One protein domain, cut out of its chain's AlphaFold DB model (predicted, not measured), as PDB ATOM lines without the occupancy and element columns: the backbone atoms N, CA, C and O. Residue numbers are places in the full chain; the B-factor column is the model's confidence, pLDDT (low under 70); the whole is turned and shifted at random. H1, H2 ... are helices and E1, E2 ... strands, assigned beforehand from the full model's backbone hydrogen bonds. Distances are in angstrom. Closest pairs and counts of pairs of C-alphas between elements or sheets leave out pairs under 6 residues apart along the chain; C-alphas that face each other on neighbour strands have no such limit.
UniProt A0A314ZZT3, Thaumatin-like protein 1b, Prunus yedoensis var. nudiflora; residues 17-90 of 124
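Overview. This is residues 17 to 90 of the 124 residues of the protein "Thaumatin-like protein 1b" of Prunus yedoensis var. nudiflora (UniProt A0A314ZZT3). Little regular structure: a flat body of loops and short helices, with hairpin E1-E2 at one end and residues 84 to 90 sticking out at the other. The printed part has 74 residues, with 29 in named elements, in order E1 E2 H1 H2 H3 H4; the class is mixed, the strands antiparallel. It is loose, with radius of gyration of the C-alphas 14.9 A and spans 47 by 37 by 18 A.

Arrangement. E1, residues 19 to 21, and E2, residues 28 to 31, form an antiparallel hairpin at 151 degrees; N 20 and O 30 are within hydrogen-bond range at 3.0 A. H1, residues 34 to 38, and H2, residues 41 to 44, touch only at the corner; their closest C-alphas, Cys 35 and Cys 44, are 4.7 A apart. H3, residues 59 to 67, is close to H1 but not clearly touching; their closest C-alphas, Ala 34 and Phe 60, are 6.2 A apart. H4, residues 78 to 81, touches no helix. Every O i to N i+4 pair is within hydrogen-bond range in H1 and H3; H2 and H4 are too short for one.

Along the chain. E1 begins at C-alpha 19 (-67.477, -121.491, 160.162); H4 ends at C-alpha 81 (-65.595, -99.480, 168.800). H3 measures 12.6 A from first to last C-alpha.

Size, cuts and confidence. The farthest C-alphas, Gly 24 and Ser 87, are 47.1 A apart. The printed part has no cut; the H2 to H3 link is long. Residues 25 to 26 have pLDDT under 70.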
ATOM      1  N   ALA A  17     -67.461-123.903 165.224       94.00
ATOM      2  CA  ALA A  17     -68.890-123.668 165.415       94.00
ATOM      3  C   ALA A  17     -69.430-122.442 164.652       94.00
ATOM      4  O   ALA A  17     -70.628-122.342 164.441       94.00
ATOM      5  N   LEU A  18     -68.552-121.534 164.213       96.25
ATOM      6  CA  LEU A  18     -68.915-120.296 163.517       96.25
ATOM      7  C   LEU A  18     -68.577-120.331 162.020       96.25
ATOM      8  O   LEU A  18     -68.803-119.363 161.296       96.25
ATOM      9  N   ARG A  19     -67.977-121.419 161.535       94.44
ATOM     10  CA  ARG A  19     -67.477-121.491 160.162       94.44
ATOM     11  C   ARG A  19     -68.593-121.652 159.150       94.44
ATOM     12  O   ARG A  19     -69.419-122.549 159.267       94.44
ATOM     13  N   VAL A  20     -68.479-120.890 158.069       93.12
ATOM     14  CA  VAL A  20     -69.214-121.149 156.830       93.12
ATOM     15  C   VAL A  20     -68.280-121.848 155.851       93.12
ATOM     16  O   VAL A  20     -67.219-121.323 155.493       93.12
ATOM     17  N   ALA A  21     -68.657-123.055 155.440       89.00
ATOM     18  CA  ALA A  21     -67.949-123.807 154.414       89.00
ATOM     19  C   ALA A  21     -68.470-123.435 153.021       89.00
ATOM     20  O   ALA A  21     -69.653-123.147 152.848       89.00
ATOM     21  N   ARG A  22     -67.585-123.465 152.024       84.62
ATOM     22  CA  ARG A  22     -67.983-123.389 150.617       84.62
ATOM     23  C   ARG A  22     -68.805-124.628 150.251       84.62
ATOM     24  O   ARG A  22     -68.430-125.739 150.636       84.62
ATOM     25  N   GLU A  23     -69.855-124.455 149.451       78.19
ATOM     26  CA  GLU A  23     -70.508-125.585 148.787       78.19
ATOM     27  C   GLU A  23     -69.475-126.386 147.979       78.19
ATOM     28  O   GLU A  23     -68.613-125.818 147.302       78.19
ATOM     29  N   GLY A  24     -69.501-127.713 148.112       78.19
ATOM     30  CA  GLY A  24     -68.516-128.600 147.483       78.19
ATOM     31  C   GLY A  24     -67.199-128.789 148.252       78.19
ATOM     32  O   GLY A  24     -66.280-129.405 147.725       78.19
ATOM     33  N   GLY A  25     -67.078-128.305 149.496       67.50
ATOM     34  CA  GLY A  25     -66.047-128.773 150.444       67.50
ATOM     35  C   GLY A  25     -64.646-128.154 150.316       67.50
ATOM     36  O   GLY A  25     -63.719-128.598 150.987       67.50
ATOM     37  N   GLY A  26     -64.478-127.104 149.508       68.44
ATOM     38  CA  GLY A  26     -63.163-126.552 149.143       68.44
ATOM     39  C   GLY A  26     -62.584-125.440 150.029       68.44
ATOM     40  O   GLY A  26     -61.580-124.842 149.653       68.44
ATOM     41  N   GLY A  27     -63.193-125.096 151.168       75.31
ATOM     42  CA  GLY A  27     -62.632-124.063 152.046       75.31
ATOM     43  C   GLY A  27     -63.641-123.342 152.931       75.31
ATOM     44  O   GLY A  27     -64.838-123.619 152.908       75.31
ATOM     45  N   ARG A  28     -63.123-122.410 153.735       84.00
ATOM     46  CA  ARG A  28     -63.897-121.559 154.650       84.00
ATOM     47  C   ARG A  28     -64.099-120.215 153.973       84.00
ATOM     48  O   ARG A  28     -63.114-119.610 153.562       84.00
ATOM     49  N   VAL A  29     -65.342-119.773 153.852       87.69
ATOM     50  CA  VAL A  29     -65.683-118.556 153.093       87.69
ATOM     51  C   VAL A  29     -66.092-117.394 153.988       87.69
ATOM     52  O   VAL A  29     -65.957-116.246 153.581       87.69
ATOM     53  N   ALA A  30     -66.552-117.687 155.206       92.19
ATOM     54  CA  ALA A  30     -66.928-116.683 156.191       92.19
ATOM     55  C   ALA A  30     -66.812-117.226 157.625       92.19
ATOM     56  O   ALA A  30     -66.718-118.440 157.858       92.19
ATOM     57  N   CYS A  31     -66.872-116.301 158.583       95.56
ATOM     58  CA  CYS A  31     -67.002-116.577 160.005       95.56
ATOM     59  C   CYS A  31     -68.243-115.857 160.538       95.56
ATOM     60  O   CYS A  31     -68.268-114.628 160.559       95.56
ATOM     61  N   ARG A  32     -69.265-116.618 160.934       97.12
ATOM     62  CA  ARG A  32     -70.508-116.087 161.503       97.12
ATOM     63  C   ARG A  32     -70.264-115.481 162.873       97.12
ATOM     64  O   ARG A  32     -69.397-115.938 163.618       97.12
ATOM     65  N   SER A  33     -71.084-114.506 163.241       97.00
ATOM     66  CA  SER A  33     -71.202-114.128 164.649       97.00
ATOM     67  C   SER A  33     -71.839-115.270 165.458       97.00
ATOM     68  O   SER A  33     -72.503-116.145 164.901       97.00
ATOM     69  N   ALA A  34     -71.674-115.259 166.782       97.44
ATOM     70  CA  ALA A  34     -72.353-116.229 167.643       97.44
ATOM     71  C   ALA A  34     -73.884-116.089 167.584       97.44
ATOM     72  O   ALA A  34     -74.582-117.096 167.576       97.44
ATOM     73  N   CYS A  35     -74.400-114.860 167.467       97.75
ATOM     74  CA  CYS A  35     -75.833-114.635 167.299       97.75
ATOM     75  C   CYS A  35     -76.362-115.306 166.023       97.75
ATOM     76  O   CYS A  35     -77.327-116.055 166.081       97.75
ATOM     77  N   GLU A  36     -75.689-115.119 164.883       97.25
ATOM     78  CA  GLU A  36     -76.105-115.740 163.616       97.25
ATOM     79  C   GLU A  36     -75.949-117.271 163.633       97.25
ATOM     80  O   GLU A  36     -76.710-117.988 162.988       97.25
ATOM     81  N   ALA A  37     -74.950-117.792 164.351       97.12
ATOM     82  CA  ALA A  37     -74.695-119.227 164.418       97.12
ATOM     83  C   ALA A  37     -75.663-119.979 165.344       97.12
ATOM     84  O   ALA A  37     -76.019-121.116 165.029       97.12
ATOM     85  N   PHE A  38     -76.059-119.377 166.469       96.88
ATOM     86  CA  PHE A  38     -76.793-120.073 167.534       96.88
ATOM     87  C   PHE A  38     -78.189-119.507 167.804       96.88
ATOM     88  O   PHE A  38     -79.054-120.248 168.250       96.88
ATOM     89  N   GLY A  39     -78.424-118.217 167.555       96.94
ATOM     90  CA  GLY A  39     -79.699-117.556 167.851       96.94
ATOM     91  C   GLY A  39     -79.994-117.344 169.340       96.94
ATOM     92  O   GLY A  39     -81.066-116.845 169.668       96.94
ATOM     93  N   ASP A  40     -79.071-117.696 170.244       97.00
ATOM     94  CA  ASP A  40     -79.309-117.554 171.681       97.00
ATOM     95  C   ASP A  40     -79.410-116.074 172.097       97.00
ATOM     96  O   ASP A  40     -78.538-115.271 171.724       97.00
ATOM     97  N   PRO A  41     -80.369-115.714 172.973       97.12
ATOM     98  CA  PRO A  41     -80.536-114.341 173.450       97.12
ATOM     99  C   PRO A  41     -79.273-113.728 174.067       97.12
ATOM    100  O   PRO A  41     -79.008-112.544 173.874       97.12
ATOM    101  N   GLN A  42     -78.440-114.540 174.728       96.44
ATOM    102  CA  GLN A  42     -77.158-114.107 175.303       96.44
ATOM    103  C   GLN A  42     -76.135-113.639 174.253       96.44
ATOM    104  O   GLN A  42     -75.289-112.801 174.548       96.44
ATOM    105  N   PHE A  43     -76.182-114.179 173.030       97.25
ATOM    106  CA  PHE A  43     -75.273-113.788 171.948       97.25
ATOM    107  C   PHE A  43     -75.864-112.688 171.074       97.25
ATOM    108  O   PHE A  43     -75.114-111.915 170.476       97.25
ATOM    109  N   CYS A  44     -77.191-112.634 170.991       97.31
ATOM    110  CA  CYS A  44     -77.926-111.637 170.226       97.31
ATOM    111  C   CYS A  44     -78.254-110.371 171.020       97.31
ATOM    112  O   CYS A  44     -78.711-109.399 170.426       97.31
ATOM    113  N   CYS A  45     -78.009-110.372 172.334       97.31
ATOM    114  CA  CYS A  45     -78.409-109.308 173.246       97.31
ATOM    115  C   CYS A  45     -79.905-108.978 173.137       97.31
ATOM    116  O   CYS A  45     -80.304-107.831 172.940       97.31
ATOM    117  N   SER A  46     -80.738-110.013 173.218       97.31
ATOM    118  CA  SER A  46     -82.196-109.900 173.176       97.31
ATOM    119  C   SER A  46     -82.826-110.399 174.475       97.31
ATOM    120  O   SER A  46     -82.162-110.995 175.324       97.31
ATOM    121  N   GLU A  47     -84.126-110.149 174.639       96.56
ATOM    122  CA  GLU A  47     -84.903-110.595 175.804       96.56
ATOM    123  C   GLU A  47     -84.260-110.149 177.133       96.56
ATOM    124  O   GLU A  47     -84.013-108.960 177.333       96.56
ATOM    125  N   ALA A  48     -83.950-111.088 178.035       96.44
ATOM    126  CA  ALA A  48     -83.286-110.814 179.311       96.44
ATOM    127  C   ALA A  48     -81.890-110.173 179.151       96.44
ATOM    128  O   ALA A  48     -81.395-109.526 180.075       96.44
ATOM    129  N   TYR A  49     -81.279-110.303 177.972       96.75
ATOM    130  CA  TYR A  49     -79.983-109.736 177.602       96.75
ATOM    131  C   TYR A  49     -80.132-108.450 176.766       96.75
ATOM    132  O   TYR A  49     -79.205-108.040 176.081       96.75
ATOM    133  N   GLY A  50     -81.300-107.802 176.781       96.12
ATOM    134  CA  GLY A  50     -81.583-106.601 175.986       96.12
ATOM    135  C   GLY A  50     -80.952-105.297 176.487       96.12
ATOM    136  O   GLY A  50     -81.370-104.224 176.048       96.12
ATOM    137  N   THR A  51     -80.006-105.344 177.431       95.00
ATOM    138  CA  THR A  51     -79.294-104.156 177.919       95.00
ATOM    139  C   THR A  51     -77.783-104.396 177.986       95.00
ATOM    140  O   THR A  51     -77.342-105.543 178.106       95.00
ATOM    141  N   PRO A  52     -76.957-103.330 177.946       92.62
ATOM    142  CA  PRO A  52     -75.503-103.457 178.075       92.62
ATOM    143  C   PRO A  52     -75.047-104.107 179.388       92.62
ATOM    144  O   PRO A  52     -74.000-104.748 179.420       92.62
ATOM    145  N   ASP A  53     -75.818-103.941 180.467       94.38
ATOM    146  CA  ASP A  53     -75.488-104.508 181.777       94.38
ATOM    147  C   ASP A  53     -75.754-106.017 181.828       94.38
ATOM    148  O   ASP A  53     -75.018-106.758 182.484       94.38
ATOM    149  N   THR A  54     -76.778-106.493 181.111       95.88
ATOM    150  CA  THR A  54     -77.144-107.913 181.103       95.88
ATOM    151  C   THR A  54     -76.469-108.699 179.983       95.88
ATOM    152  O   THR A  54     -76.163-109.873 180.184       95.88
ATOM    153  N   CYS A  55     -76.154-108.086 178.838       96.19
ATOM    154  CA  CYS A  55     -75.442-108.753 177.743       96.19
ATOM    155  C   CYS A  55     -73.923-108.580 177.838       96.19
ATOM    156  O   CYS A  55     -73.346-107.586 177.386       96.19
ATOM    157  N   GLN A  56     -73.266-109.585 178.407       94.88
ATOM    158  CA  GLN A  56     -71.819-109.593 178.591       94.88
ATOM    159  C   GLN A  56     -71.074-110.146 177.362       94.88
ATOM    160  O   GLN A  56     -71.620-110.965 176.617       94.88
ATOM    161  N   PRO A  57     -69.802-109.754 177.145       95.31
ATOM    162  CA  PRO A  57     -68.967-110.360 176.115       95.31
ATOM    163  C   PRO A  57     -68.857-111.880 176.294       95.31
ATOM    164  O   PRO A  57     -68.600-112.378 177.389       95.31
ATOM    165  N   SER A  58     -68.992-112.623 175.198       96.38
ATOM    166  CA  SER A  58     -68.820-114.075 175.171       96.38
ATOM    167  C   SER A  58     -67.425-114.463 174.683       96.38
ATOM    168  O   SER A  58     -66.703-113.666 174.084       96.38
ATOM    169  N   VAL A  59     -67.065-115.740 174.840       96.94
ATOM    170  CA  VAL A  59     -65.827-116.293 174.256       96.94
ATOM    171  C   VAL A  59     -65.750-116.084 172.737       96.94
ATOM    172  O   VAL A  59     -64.663-115.920 172.185       96.94
ATOM    173  N   PHE A  60     -66.900-116.044 172.057       97.12
ATOM    174  CA  PHE A  60     -66.973-115.812 170.620       97.12
ATOM    175  C   PHE A  60     -66.797-114.337 170.260       97.12
ATOM    176  O   PHE A  60     -66.053-114.041 169.327       97.12
ATOM    177  N   SER A  61     -67.418-113.403 170.988       96.25
ATOM    178  CA  SER A  61     -67.205-111.976 170.716       96.25
ATOM    179  C   SER A  61     -65.774-111.556 171.051       96.25
ATOM    180  O   SER A  61     -65.141-110.857 170.262       96.25
ATOM    181  N   LEU A  62     -65.191-112.084 172.131       96.25
ATOM    182  CA  LEU A  62     -63.782-111.854 172.463       96.25
ATOM    183  C   LEU A  62     -62.831-112.331 171.356       96.25
ATOM    184  O   LEU A  62     -61.854-111.642 171.064       96.25
ATOM    185  N   PHE A  63     -63.125-113.443 170.673       96.31
ATOM    186  CA  PHE A  63     -62.349-113.870 169.502       96.31
ATOM    187  C   PHE A  63     -62.305-112.782 168.415       96.31
ATOM    188  O   PHE A  63     -61.219-112.409 167.959       96.31
ATOM    189  N   PHE A  64     -63.463-112.231 168.032       95.69
ATOM    190  CA  PHE A  64     -63.528-111.149 167.045       95.69
ATOM    191  C   PHE A  64     -62.854-109.880 167.558       95.69
ATOM    192  O   PHE A  64     -62.141-109.221 166.800       95.69
ATOM    193  N   LYS A  65     -63.008-109.570 168.849       94.25
ATOM    194  CA  LYS A  65     -62.400-108.390 169.458       94.25
ATOM    195  C   LYS A  65     -60.880-108.445 169.444       94.25
ATOM    196  O   LYS A  65     -60.232-107.467 169.083       94.25
ATOM    197  N   HIS A  66     -60.302-109.589 169.796       93.25
ATOM    198  CA  HIS A  66     -58.855-109.780 169.770       93.25
ATOM    199  C   HIS A  66     -58.293-109.703 168.352       93.25
ATOM    200  O   HIS A  66     -57.232-109.117 168.145       93.25
ATOM    201  N   ALA A  67     -59.003-110.268 167.375       91.44
ATOM    202  CA  ALA A  67     -58.586-110.183 165.983       91.44
ATOM    203  C   ALA A  67     -58.702-108.750 165.440       91.44
ATOM    204  O   ALA A  67     -57.814-108.286 164.722       91.44
ATOM    205  N   CYS A  68     -59.776-108.040 165.792       91.75
ATOM    206  CA  CYS A  68     -60.104-106.727 165.249       91.75
ATOM    207  C   CYS A  68     -60.549-105.744 166.350       91.75
ATOM    208  O   CYS A  68     -61.727-105.408 166.440       91.75
ATOM    209  N   PRO A  69     -59.602-105.190 167.137       90.44
ATOM    210  CA  PRO A  69     -59.912-104.389 168.332       90.44
ATOM    211  C   PRO A  69     -60.704-103.105 168.073       90.44
ATOM    212  O   PRO A  69     -61.371-102.603 168.969       90.44
ATOM    213  N   ARG A  70     -60.630-102.576 166.846       86.12
ATOM    214  CA  ARG A  70     -61.294-101.331 166.411       86.12
ATOM    215  C   ARG A  70     -62.611-101.584 165.668       86.12
ATOM    216  O   ARG A  70     -63.100-100.684 164.989       86.12
ATOM    217  N   ALA A  71     -63.097-102.820 165.677       90.00
ATOM    218  CA  ALA A  71     -64.374-103.210 165.103       90.00
ATOM    219  C   ALA A  71     -65.293-103.693 166.227       90.00
ATOM    220  O   ALA A  71     -64.818-104.241 167.224       90.00
ATOM    221  N   TYR A  72     -66.596-103.503 166.034       92.00
ATOM    222  CA  TYR A  72     -67.603-104.085 166.908       92.00
ATOM    223  C   TYR A  72     -67.525-105.608 166.853       92.00
ATOM    224  O   TYR A  72     -67.492-106.202 165.774       92.00
ATOM    225  N   SER A  73     -67.508-106.228 168.027       94.62
ATOM    226  CA  SER A  73     -67.458-107.684 168.184       94.62
ATOM    227  C   SER A  73     -68.765-108.307 168.688       94.62
ATOM    228  O   SER A  73     -68.968-109.511 168.529       94.62
ATOM    229  N   TYR A  74     -69.649-107.499 169.283       94.75
ATOM    230  CA  TYR A  74     -71.020-107.837 169.682       94.75
ATOM    231  C   TYR A  74     -71.865-106.553 169.797       94.75
ATOM    232  O   TYR A  74     -71.338-105.457 169.599       94.75
ATOM    233  N   ALA A  75     -73.161-106.685 170.100       94.31
ATOM    234  CA  ALA A  75     -74.130-105.588 170.001       94.31
ATOM    235  C   ALA A  75     -73.818-104.361 170.880       94.31
ATOM    236  O   ALA A  75     -74.098-103.250 170.450       94.31
ATOM    237  N   TYR A  76     -73.207-104.542 172.058       93.62
ATOM    238  CA  TYR A  76     -72.898-103.443 172.991       93.62
ATOM    239  C   TYR A  76     -71.393-103.159 173.141       93.62
ATOM    240  O   TYR A  76     -70.927-102.705 174.187       93.62
ATOM    241  N   ASP A  77     -70.600-103.412 172.093       90.00
ATOM    242  CA  ASP A  77     -69.148-103.143 172.063       90.00
ATOM    243  C   ASP A  77     -68.794-101.658 171.806       90.00
ATOM    244  O   ASP A  77     -67.788-101.332 171.167       90.00
ATOM    245  N   ASP A  78     -69.624-100.730 172.281       82.56
ATOM    246  CA  ASP A  78     -69.530 -99.302 171.961       82.56
ATOM    247  C   ASP A  78     -68.267 -98.648 172.533       82.56
ATOM    248  O   ASP A  78     -67.527 -97.957 171.832       82.56
ATOM    249  N   LYS A  79     -67.943 -98.945 173.800       76.81
ATOM    250  CA  LYS A  79     -66.857 -98.283 174.556       76.81
ATOM    251  C   LYS A  79     -65.495 -98.307 173.861       76.81
ATOM    252  O   LYS A  79     -64.647 -97.469 174.152       76.81
ATOM    253  N   THR A  80     -65.258 -99.282 172.987       71.81
ATOM    254  CA  THR A  80     -63.974 -99.452 172.295       71.81
ATOM    255  C   THR A  80     -64.097 -99.480 170.771       71.81
ATOM    256  O   THR A  80     -63.081 -99.631 170.089       71.81
ATOM    257  N   SER A  81     -65.311 -99.321 170.234       75.25
ATOM    258  CA  SER A  81     -65.595 -99.480 168.800       75.25
ATOM    259  C   SER A  81     -66.443 -98.361 168.198       75.25
ATOM    260  O   SER A  81     -66.542 -98.298 166.972       75.25
ATOM    261  N   THR A  82     -67.032 -97.474 169.006       81.19
ATOM    262  CA  THR A  82     -67.732 -96.286 168.507       81.19
ATOM    263  C   THR A  82     -66.738 -95.183 168.185       81.19
ATOM    264  O   THR A  82     -65.898 -94.816 169.009       81.19
ATOM    265  N   TYR A  83     -66.871 -94.607 166.995       80.25
ATOM    266  CA  TYR A  83     -66.065 -93.475 166.568       80.25
ATOM    267  C   TYR A  83     -66.942 -92.468 165.845       80.25
ATOM    268  O   TYR A  83     -67.759 -92.832 165.002       80.25
ATOM    269  N   THR A  84     -66.762 -91.198 166.179       85.38
ATOM    270  CA  THR A  84     -67.520 -90.089 165.609       85.38
ATOM    271  C   THR A  84     -66.556 -89.092 164.978       85.38
ATOM    272  O   THR A  84     -65.480 -88.813 165.506       85.38
ATOM    273  N   CYS A  85     -66.917 -88.577 163.805       86.25
ATOM    274  CA  CYS A  85     -66.185 -87.520 163.113       86.25
ATOM    275  C   CYS A  85     -67.189 -86.456 162.664       86.25
ATOM    276  O   CYS A  85     -68.182 -86.782 162.017       86.25
ATOM    277  N   ALA A  86     -66.943 -85.194 163.020       90.38
ATOM    278  CA  ALA A  86     -67.733 -84.066 162.532       90.38
ATOM    279  C   ALA A  86     -67.183 -83.612 161.173       90.38
ATOM    280  O   ALA A  86     -65.974 -83.436 161.049       90.38
ATOM    281  N   SER A  87     -68.065 -83.421 160.184       88.75
ATOM    282  CA  SER A  87     -67.719 -82.937 158.836       88.75
ATOM    283  C   SER A  87     -66.575 -83.725 158.180       88.75
ATOM    284  O   SER A  87     -65.465 -83.216 158.037       88.75
ATOM    285  N   ALA A  88     -66.837 -84.983 157.811       88.06
ATOM    286  CA  ALA A  88     -65.817 -85.902 157.308       88.06
ATOM    287  C   ALA A  88     -66.195 -86.566 155.979       88.06
ATOM    288  O   ALA A  88     -67.353 -86.925 155.767       88.06
ATOM    289  N   ASP A  89     -65.171 -86.811 155.161       89.62
ATOM    290  CA  ASP A  89     -65.206 -87.732 154.026       89.62
ATOM    291  C   ASP A  89     -64.692 -89.114 154.454       89.62
ATOM    292  O   ASP A  89     -63.788 -89.232 155.291       89.62
ATOM    293  N   TYR A  90     -65.237 -90.175 153.858       84.88
ATOM    294  CA  TYR A  90     -64.910 -91.557 154.210       84.88
ATOM    295  C   TYR A  90     -64.379 -92.330 153.006       84.88
ATOM    296  O   TYR A  90     -64.865 -92.182 151.890       84.88
TER     297      TYR A  90